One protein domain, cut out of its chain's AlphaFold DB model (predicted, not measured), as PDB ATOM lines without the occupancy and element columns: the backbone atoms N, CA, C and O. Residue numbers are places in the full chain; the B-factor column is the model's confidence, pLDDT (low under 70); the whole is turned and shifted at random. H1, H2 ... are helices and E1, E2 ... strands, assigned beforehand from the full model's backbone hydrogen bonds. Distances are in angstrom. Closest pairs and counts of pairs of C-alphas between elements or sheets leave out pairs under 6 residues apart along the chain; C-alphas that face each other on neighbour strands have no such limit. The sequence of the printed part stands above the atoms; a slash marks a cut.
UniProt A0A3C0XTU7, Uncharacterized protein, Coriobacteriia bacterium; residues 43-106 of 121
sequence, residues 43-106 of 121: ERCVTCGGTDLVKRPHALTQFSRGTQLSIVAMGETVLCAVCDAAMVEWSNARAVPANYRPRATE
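What this domain is: This is residues 43 to 106 of the 121 residues of an uncharacterized protein of Coriobacteriia bacterium (UniProt A0A3C0XTU7). A long, twisted hairpin of two strands, E1 and E2, makes the longest axis, with a short helix, H1, near the end away from its turn, and a tail with no named element, residues 91 to 106, after it. The 64 printed residues run E1, E2, H1; the two-stranded sheet is antiparallel and the class is mostly strand. The whole is only just compact, close to loose, with a radius of gyration of the C-alphas of 12.9 A, and spans 41 by 22 by 16 A.

Where its parts are: E1, residues 53 to 65, begins at C-alpha 53 (44.686, 49.903, 12.466) and is 36.0 A long. E2, residues 68 to 80, measures 30.8 A. H1, residues 85 to 90, measures 8.7 A and ends at C-alpha 90 (55.204, 39.928, 8.141).

How they stand to each other: E1 and E2 form a hairpin, antiparallel at 165 degrees, with N 56 and O 77 2.8 A apart, within hydrogen-bond range. E2 bends by 80 degrees at residue 73. The closest C-alphas of E2 and H1, Leu 79 and Val 88, are 6.6 A apart. In H1 every O i to N i+4 pair is within hydrogen-bond range.

The domain as a whole: The farthest C-alphas, Gly 50 and Gly 66, are 41.7 A apart. The printed part has no cut, and both links are tight. No printed residue is under 70 in pLDDT.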
ATOM      1  N   GLU A  43      38.122  54.040  12.193       79.00
ATOM      2  CA  GLU A  43      37.865  52.629  11.928       79.00
ATOM      3  C   GLU A  43      38.285  51.799  13.155       79.00
ATOM      4  O   GLU A  43      39.335  52.030  13.767       79.00
ATOM      5  N   ARG A  44      37.436  50.847  13.552       88.75
ATOM      6  CA  ARG A  44      37.665  49.985  14.717       88.75
ATOM      7  C   ARG A  44      37.803  48.545  14.274       88.75
ATOM      8  O   ARG A  44      37.046  48.070  13.433       88.75
ATOM      9  N   CYS A  45      38.735  47.837  14.899       91.88
ATOM     10  CA  CYS A  45      38.874  46.401  14.740       91.88
ATOM     11  C   CYS A  45      37.568  45.705  15.148       91.88
ATOM     12  O   CYS A  45      37.155  45.817  16.301       91.88
ATOM     13  N   VAL A  46      36.948  44.934  14.255       88.88
ATOM     14  CA  VAL A  46      35.715  44.191  14.578       88.88
ATOM     15  C   VAL A  46      35.938  43.089  15.622       88.88
ATOM     16  O   VAL A  46      34.986  42.636  16.256       88.88
ATOM     17  N   THR A  47      37.193  42.664  15.816       89.12
ATOM     18  CA  THR A  47      37.562  41.642  16.805       89.12
ATOM     19  C   THR A  47      37.758  42.226  18.207       89.12
ATOM     20  O   THR A  47      37.168  41.718  19.154       89.12
ATOM     21  N   CYS A  48      38.570  43.280  18.371       91.75
ATOM     22  CA  CYS A  48      38.909  43.830  19.696       91.75
ATOM     23  C   CYS A  48      38.389  45.250  19.972       91.75
ATOM     24  O   CYS A  48      38.589  45.760  21.071       91.75
ATOM     25  N   GLY A  49      37.773  45.924  18.998       89.19
ATOM     26  CA  GLY A  49      37.293  47.309  19.117       89.19
ATOM     27  C   GLY A  49      38.386  48.389  19.115       89.19
ATOM     28  O   GLY A  49      38.068  49.581  19.168       89.19
ATOM     29  N   GLY A  50      39.663  47.995  19.053       90.62
ATOM     30  CA  GLY A  50      40.807  48.905  19.024       90.62
ATOM     31  C   GLY A  50      40.890  49.719  17.731       90.62
ATOM     32  O   GLY A  50      40.450  49.267  16.677       90.62
ATOM     33  N   THR A  51      41.478  50.910  17.822       92.25
ATOM     34  CA  THR A  51      41.639  51.864  16.707       92.25
ATOM     35  C   THR A  51      43.046  51.865  16.110       92.25
ATOM     36  O   THR A  51      43.317  52.624  15.186       92.25
ATOM     37  N   ASP A  52      43.959  51.047  16.642       94.31
ATOM     38  CA  ASP A  52      45.309  50.887  16.094       94.31
ATOM     39  C   ASP A  52      45.259  49.951  14.878       94.31
ATOM     40  O   ASP A  52      45.420  48.725  14.977       94.31
ATOM     41  N   LEU A  53      44.892  50.553  13.747       94.12
ATOM     42  CA  LEU A  53      44.686  49.903  12.466       94.12
ATOM     43  C   LEU A  53      45.708  50.405  11.449       94.12
ATOM     44  O   LEU A  53      45.927  51.606  11.296       94.12
ATOM     45  N   VAL A  54      46.308  49.474  10.713       95.00
ATOM     46  CA  VAL A  54      47.338  49.763   9.720       95.00
ATOM     47  C   VAL A  54      46.955  49.208   8.356       95.00
ATOM     48  O   VAL A  54      46.608  48.038   8.208       95.00
ATOM     49  N   LYS A  55      47.047  50.056   7.332       95.31
ATOM     50  CA  LYS A  55      46.852  49.659   5.937       95.31
ATOM     51  C   LYS A  55      48.091  48.945   5.410       95.31
ATOM     52  O   LYS A  55      49.222  49.372   5.681       95.31
ATOM     53  N   ARG A  56      47.893  47.847   4.682       96.31
ATOM     54  CA  ARG A  56      48.964  47.018   4.119       96.31
ATOM     55  C   ARG A  56      48.632  46.540   2.706       96.31
ATOM     56  O   ARG A  56      47.463  46.283   2.418       96.31
ATOM     57  N   PRO A  57      49.642  46.375   1.831       96.38
ATOM     58  CA  PRO A  57      49.439  45.770   0.520       96.38
ATOM     59  C   PRO A  57      48.902  44.343   0.657       96.38
ATOM     60  O   PRO A  57      49.430  43.561   1.446       96.38
ATOM     61  N   HIS A  58      47.895  43.983  -0.134       95.56
ATOM     62  CA  HIS A  58      47.270  42.658  -0.136       95.56
ATOM     63  C   HIS A  58      47.398  42.026  -1.515       95.56
ATOM     64  O   HIS A  58      46.973  42.605  -2.513       95.56
ATOM     65  N   ALA A  59      48.020  40.854  -1.599       94.31
ATOM     66  CA  ALA A  59      48.143  40.149  -2.865       94.31
ATOM     67  C   ALA A  59      46.786  39.573  -3.275       94.31
ATOM     68  O   ALA A  59      46.129  38.904  -2.484       94.31
ATOM     69  N   LEU A  60      46.390  39.772  -4.528       90.44
ATOM     70  CA  LEU A  60      45.220  39.129  -5.115       90.44
ATOM     71  C   LEU A  60      45.706  38.049  -6.072       90.44
ATOM     72  O   LEU A  60      46.440  38.341  -7.019       90.44
ATOM     73  N   THR A  61      45.321  36.800  -5.823       89.75
ATOM     74  CA  THR A  61      45.792  35.651  -6.602       89.75
ATOM     75  C   THR A  61      44.671  34.957  -7.357       89.75
ATOM     76  O   THR A  61      43.580  34.780  -6.821       89.75
ATOM     77  N   GLN A  62      44.967  34.482  -8.563       84.75
ATOM     78  CA  GLN A  62      44.068  33.657  -9.369       84.75
ATOM     79  C   GLN A  62      44.854  32.514 -10.024       84.75
ATOM     80  O   GLN A  62      46.066  32.614 -10.229       84.75
ATOM     81  N   PHE A  63      44.169  31.423 -10.371       84.00
ATOM     82  CA  PHE A  63      44.736  30.383 -11.227       84.00
ATOM     83  C   PHE A  63      44.840  30.896 -12.663       84.00
ATOM     84  O   PHE A  63      43.826  31.173 -13.305       84.00
ATOM     85  N   SER A  64      46.066  31.048 -13.160       71.50
ATOM     86  CA  SER A  64      46.323  31.563 -14.509       71.50
ATOM     87  C   SER A  64      46.210  30.459 -15.565       71.50
ATOM     88  O   SER A  64      45.600  30.671 -16.615       71.50
ATOM     89  N   ARG A  65      46.760  29.265 -15.285       80.31
ATOM     90  CA  ARG A  65      46.618  28.033 -16.083       80.31
ATOM     91  C   ARG A  65      46.721  26.791 -15.193       80.31
ATOM     92  O   ARG A  65      47.689  26.630 -14.454       80.31
ATOM     93  N   GLY A  66      45.755  25.880 -15.307       81.75
ATOM     94  CA  GLY A  66      45.733  24.645 -14.517       81.75
ATOM     95  C   GLY A  66      45.666  24.925 -13.010       81.75
ATOM     96  O   GLY A  66      44.844  25.720 -12.569       81.75
ATOM     97  N   THR A  67      46.538  24.279 -12.231       80.69
ATOM     98  CA  THR A  67      46.612  24.403 -10.762       80.69
ATOM     99  C   THR A  67      47.660  25.413 -10.278       80.69
ATOM    100  O   THR A  67      47.922  25.498  -9.080       80.69
ATOM    101  N   GLN A  68      48.278  26.192 -11.174       83.75
ATOM    102  CA  GLN A  68      49.270  27.193 -10.782       83.75
ATOM    103  C   GLN A  68      48.593  28.480 -10.302       83.75
ATOM    104  O   GLN A  68      47.920  29.168 -11.073       83.75
ATOM    105  N   LEU A  69      48.823  28.831  -9.036       85.62
ATOM    106  CA  LEU A  69      48.386  30.098  -8.456       85.62
ATOM    107  C   LEU A  69      49.350  31.228  -8.861       85.62
ATOM    108  O   LEU A  69      50.569  31.049  -8.847       85.62
ATOM    109  N   SER A  70      48.833  32.393  -9.250       87.50
ATOM    110  CA  SER A  70      49.635  33.570  -9.619       87.50
ATOM    111  C   SER A  70      49.048  34.838  -9.004       87.50
ATOM    112  O   SER A  70      47.830  34.951  -8.896       87.50
ATOM    113  N   ILE A  71      49.896  35.799  -8.620       87.50
ATOM    114  CA  ILE A  71      49.442  37.140  -8.219       87.50
ATOM    115  C   ILE A  71      48.993  37.877  -9.481       87.50
ATOM    116  O   ILE A  71      49.778  38.042 -10.412       87.50
ATOM    117  N   VAL A  72      47.733  38.300  -9.514       91.38
ATOM    118  CA  VAL A  72      47.130  39.018 -10.648       91.38
ATOM    119  C   VAL A  72      46.950  40.506 -10.370       91.38
ATOM    120  O   VAL A  72      46.871  41.292 -11.311       91.38
ATOM    121  N   ALA A  73      46.905  40.906  -9.098       91.12
ATOM    122  CA  ALA A  73      46.791  42.300  -8.691       91.12
ATOM    123  C   ALA A  73      47.279  42.515  -7.250       91.12
ATOM    124  O   ALA A  73      47.489  41.565  -6.494       91.12
ATOM    125  N   MET A  74      47.429  43.787  -6.884       94.38
ATOM    126  CA  MET A  74      47.709  44.243  -5.525       94.38
ATOM    127  C   MET A  74      46.552  45.123  -5.053       94.38
ATOM    128  O   MET A  74      46.227  46.115  -5.703       94.38
ATOM    129  N   GLY A  75      45.931  44.743  -3.943       93.62
ATOM    130  CA  GLY A  75      44.950  45.539  -3.218       93.62
ATOM    131  C   GLY A  75      45.543  46.176  -1.963       93.62
ATOM    132  O   GLY A  75      46.743  46.091  -1.693       93.62
ATOM    133  N   GLU A  76      44.669  46.781  -1.170       95.00
ATOM    134  CA  GLU A  76      44.964  47.263   0.175       95.00
ATOM    135  C   GLU A  76      44.042  46.541   1.158       95.00
ATOM    136  O   GLU A  76      42.876  46.286   0.853       95.00
ATOM    137  N   THR A  77      44.569  46.206   2.329       94.44
ATOM    138  CA  THR A  77      43.796  45.646   3.434       94.44
ATOM    139  C   THR A  77      44.154  46.332   4.745       94.44
ATOM    140  O   THR A  77      45.213  46.951   4.857       94.44
ATOM    141  N   VAL A  78      43.271  46.237   5.735       95.38
ATOM    142  CA  VAL A  78      43.446  46.851   7.055       95.38
ATOM    143  C   VAL A  78      43.740  45.755   8.070       95.38
ATOM    144  O   VAL A  78      42.993  44.787   8.166       95.38
ATOM    145  N   LEU A  79      44.827  45.902   8.823       95.75
ATOM    146  CA  LEU A  79      45.242  44.987   9.887       95.75
ATOM    147  C   LEU A  79      45.165  45.684  11.243       95.75
ATOM    148  O   LEU A  79      45.485  46.863  11.355       95.75
ATOM    149  N   CYS A  80      44.802  44.952  12.291       96.06
ATOM    150  CA  CYS A  80      44.852  45.450  13.658       96.06
ATOM    151  C   CYS A  80      46.225  45.159  14.266       96.06
ATOM    152  O   CYS A  80      46.645  44.003  14.297       96.06
ATOM    153  N   ALA A  81      46.887  46.172  14.831       95.81
ATOM    154  CA  ALA A  81      48.203  46.014  15.460       95.81
ATOM    155  C   ALA A  81      48.235  44.942  16.564       95.81
ATOM    156  O   ALA A  81      49.267  44.319  16.797       95.81
ATOM    157  N   VAL A  82      47.093  44.694  17.215       95.94
ATOM    158  CA  VAL A  82      46.953  43.693  18.282       95.94
ATOM    159  C   VAL A  82      46.497  42.339  17.736       95.94
ATOM    160  O   VAL A  82      47.154  41.327  17.960       95.94
ATOM    161  N   CYS A  83      45.367  42.291  17.024       94.31
ATOM    162  CA  CYS A  83      44.769  41.017  16.604       94.31
ATOM    163  C   CYS A  83      45.512  40.369  15.428       94.31
ATOM    164  O   CYS A  83      45.541  39.144  15.321       94.31
ATOM    165  N   ASP A  84      46.113  41.182  14.561       95.31
ATOM    166  CA  ASP A  84      46.851  40.751  13.375       95.31
ATOM    167  C   ASP A  84      48.369  40.915  13.564       95.31
ATOM    168  O   ASP A  84      49.097  40.965  12.578       95.31
ATOM    169  N   ALA A  85      48.875  40.999  14.803       95.31
ATOM    170  CA  ALA A  85      50.263  41.379  15.111       95.31
ATOM    171  C   ALA A  85      51.325  40.621  14.286       95.31
ATOM    172  O   ALA A  85      52.235  41.226  13.723       95.31
ATOM    173  N   ALA A  86      51.180  39.299  14.146       94.50
ATOM    174  CA  ALA A  86      52.095  38.488  13.342       94.50
ATOM    175  C   ALA A  86      52.053  38.851  11.846       94.50
ATOM    176  O   ALA A  86      53.085  38.864  11.177       94.50
ATOM    177  N   MET A  87      50.867  39.168  11.320       95.56
ATOM    178  CA  MET A  87      50.705  39.589   9.930       95.56
ATOM    179  C   MET A  87      51.168  41.032   9.718       95.56
ATOM    180  O   MET A  87      51.742  41.333   8.675       95.56
ATOM    181  N   VAL A  88      50.991  41.912  10.710       96.50
ATOM    182  CA  VAL A  88      51.559  43.266  10.694       96.50
ATOM    183  C   VAL A  88      53.074  43.187  10.551       96.50
ATOM    184  O   VAL A  88      53.612  43.801   9.632       96.50
ATOM    185  N   GLU A  89      53.738  42.362  11.361       95.81
ATOM    186  CA  GLU A  89      55.187  42.172  11.277       95.81
ATOM    187  C   GLU A  89      55.620  41.584   9.925       95.81
ATOM    188  O   GLU A  89      56.495  42.129   9.254       95.81
ATOM    189  N   TRP A  90      54.950  40.524   9.460       93.00
ATOM    190  CA  TRP A  90      55.204  39.928   8.141       93.00
ATOM    191  C   TRP A  90      55.086  40.952   7.005       93.00
ATOM    192  O   TRP A  90      55.906  40.991   6.081       93.00
ATOM    193  N   SER A  91      54.057  41.795   7.085       95.19
ATOM    194  CA  SER A  91      53.715  42.761   6.045       95.19
ATOM    195  C   SER A  91      54.655  43.967   5.962       95.19
ATOM    196  O   SER A  91      54.532  44.774   5.043       95.19
ATOM    197  N   ASN A  92      55.621  44.094   6.879       94.81
ATOM    198  CA  ASN A  92      56.635  45.148   6.810       94.81
ATOM    199  C   ASN A  92      57.562  44.988   5.594       94.81
ATOM    200  O   ASN A  92      58.077  45.977   5.078       94.81
ATOM    201  N   ALA A  93      57.761  43.754   5.117       94.31
ATOM    202  CA  ALA A  93      58.617  43.455   3.966       94.31
ATOM    203  C   ALA A  93      57.880  42.757   2.809       94.31
ATOM    204  O   ALA A  93      58.470  42.519   1.755       94.31
ATOM    205  N   ARG A  94      56.612  42.372   3.001       94.06
ATOM    206  CA  ARG A  94      55.851  41.528   2.067       94.06
ATOM    207  C   ARG A  94      54.400  41.983   1.967       94.06
ATOM    208  O   ARG A  94      53.871  42.629   2.861       94.06
ATOM    209  N   ALA A  95      53.730  41.601   0.886       94.44
ATOM    210  CA  ALA A  95      52.281  41.732   0.814       94.44
ATOM    211  C   ALA A  95      51.601  40.715   1.742       94.44
ATOM    212  O   ALA A  95      52.089  39.595   1.928       94.44
ATOM    213  N   VAL A  96      50.442  41.092   2.276       95.38
ATOM    214  CA  VAL A  96      49.530  40.170   2.949       95.38
ATOM    215  C   VAL A  96      49.105  39.087   1.939       95.38
ATOM    216  O   VAL A  96      48.773  39.430   0.799       95.38
ATOM    217  N   PRO A  97      49.131  37.792   2.301       94.12
ATOM    218  CA  PRO A  97      48.683  36.716   1.417       94.12
ATOM    219  C   PRO A  97      47.199  36.824   1.050       94.12
ATOM    220  O   PRO A  97      46.376  37.232   1.869       94.12
ATOM    221  N   ALA A  98      46.834  36.388  -0.157       90.94
ATOM    222  CA  ALA A  98      45.463  36.485  -0.672       90.94
ATOM    223  C   ALA A  98      44.414  35.782   0.202       90.94
ATOM    224  O   ALA A  98      43.287  36.249   0.318       90.94
ATOM    225  N   ASN A  99      44.788  34.667   0.828       90.31
ATOM    226  CA  ASN A  99      43.918  33.871   1.691       90.31
ATOM    227  C   ASN A  99      43.877  34.361   3.146       90.31
ATOM    228  O   ASN A  99      43.137  33.797   3.951       90.31
ATOM    229  N   TYR A 100      44.681  35.363   3.510       92.38
ATOM    230  CA  TYR A 100      44.637  35.914   4.854       92.38
ATOM    231  C   TYR A 100      43.362  36.733   5.045       92.38
ATOM    232  O   TYR A 100      43.066  37.625   4.253       92.38
ATOM    233  N   ARG A 101      42.636  36.441   6.126       91.75
ATOM    234  CA  ARG A 101      41.438  37.169   6.548       91.75
ATOM    235  C   ARG A 101      41.788  38.075   7.731       91.75
ATOM    236  O   ARG A 101      42.038  37.544   8.818       91.75
ATOM    237  N   PRO A 102      41.848  39.404   7.548       92.88
ATOM    238  CA  PRO A 102      42.190  40.327   8.620       92.88
ATOM    239  C   PRO A 102      41.172  40.327   9.750       92.88
ATOM    240  O   PRO A 102      39.973  40.514   9.529       92.88
ATOM    241  N   ARG A 103      41.660  40.227  10.987       91.75
ATOM    242  CA  ARG A 103      40.816  40.316  12.185       91.75
ATOM    243  C   ARG A 103      40.275  41.721  12.426       91.75
ATOM    244  O   ARG A 103      39.296  41.883  13.156       91.75
ATOM    245  N   ALA A 104      40.893  42.737  11.821       91.38
ATOM    246  CA  ALA A 104      40.369  44.097  11.825       91.38
ATOM    247  C   ALA A 104      38.999  44.221  11.147       91.38
ATOM    248  O   ALA A 104      38.189  45.025  11.602       91.38
ATOM    249  N   THR A 105      38.729  43.434  10.101       88.38
ATOM    250  CA  THR A 105      37.533  43.579   9.251       88.38
ATOM    251  C   THR A 105      36.594  42.378   9.294       88.38
ATOM    252  O   THR A 105      35.399  42.543   9.057       88.38
ATOM    253  N   GLU A 106      37.097  41.182   9.609       85.06
ATOM    254  CA  GLU A 106      36.305  39.953   9.713       85.06
ATOM    255  C   GLU A 106      36.384  39.363  11.126       85.06
ATOM    256  O   GLU A 106      37.467  39.186  11.692       85.06
TER     257      GLU A 106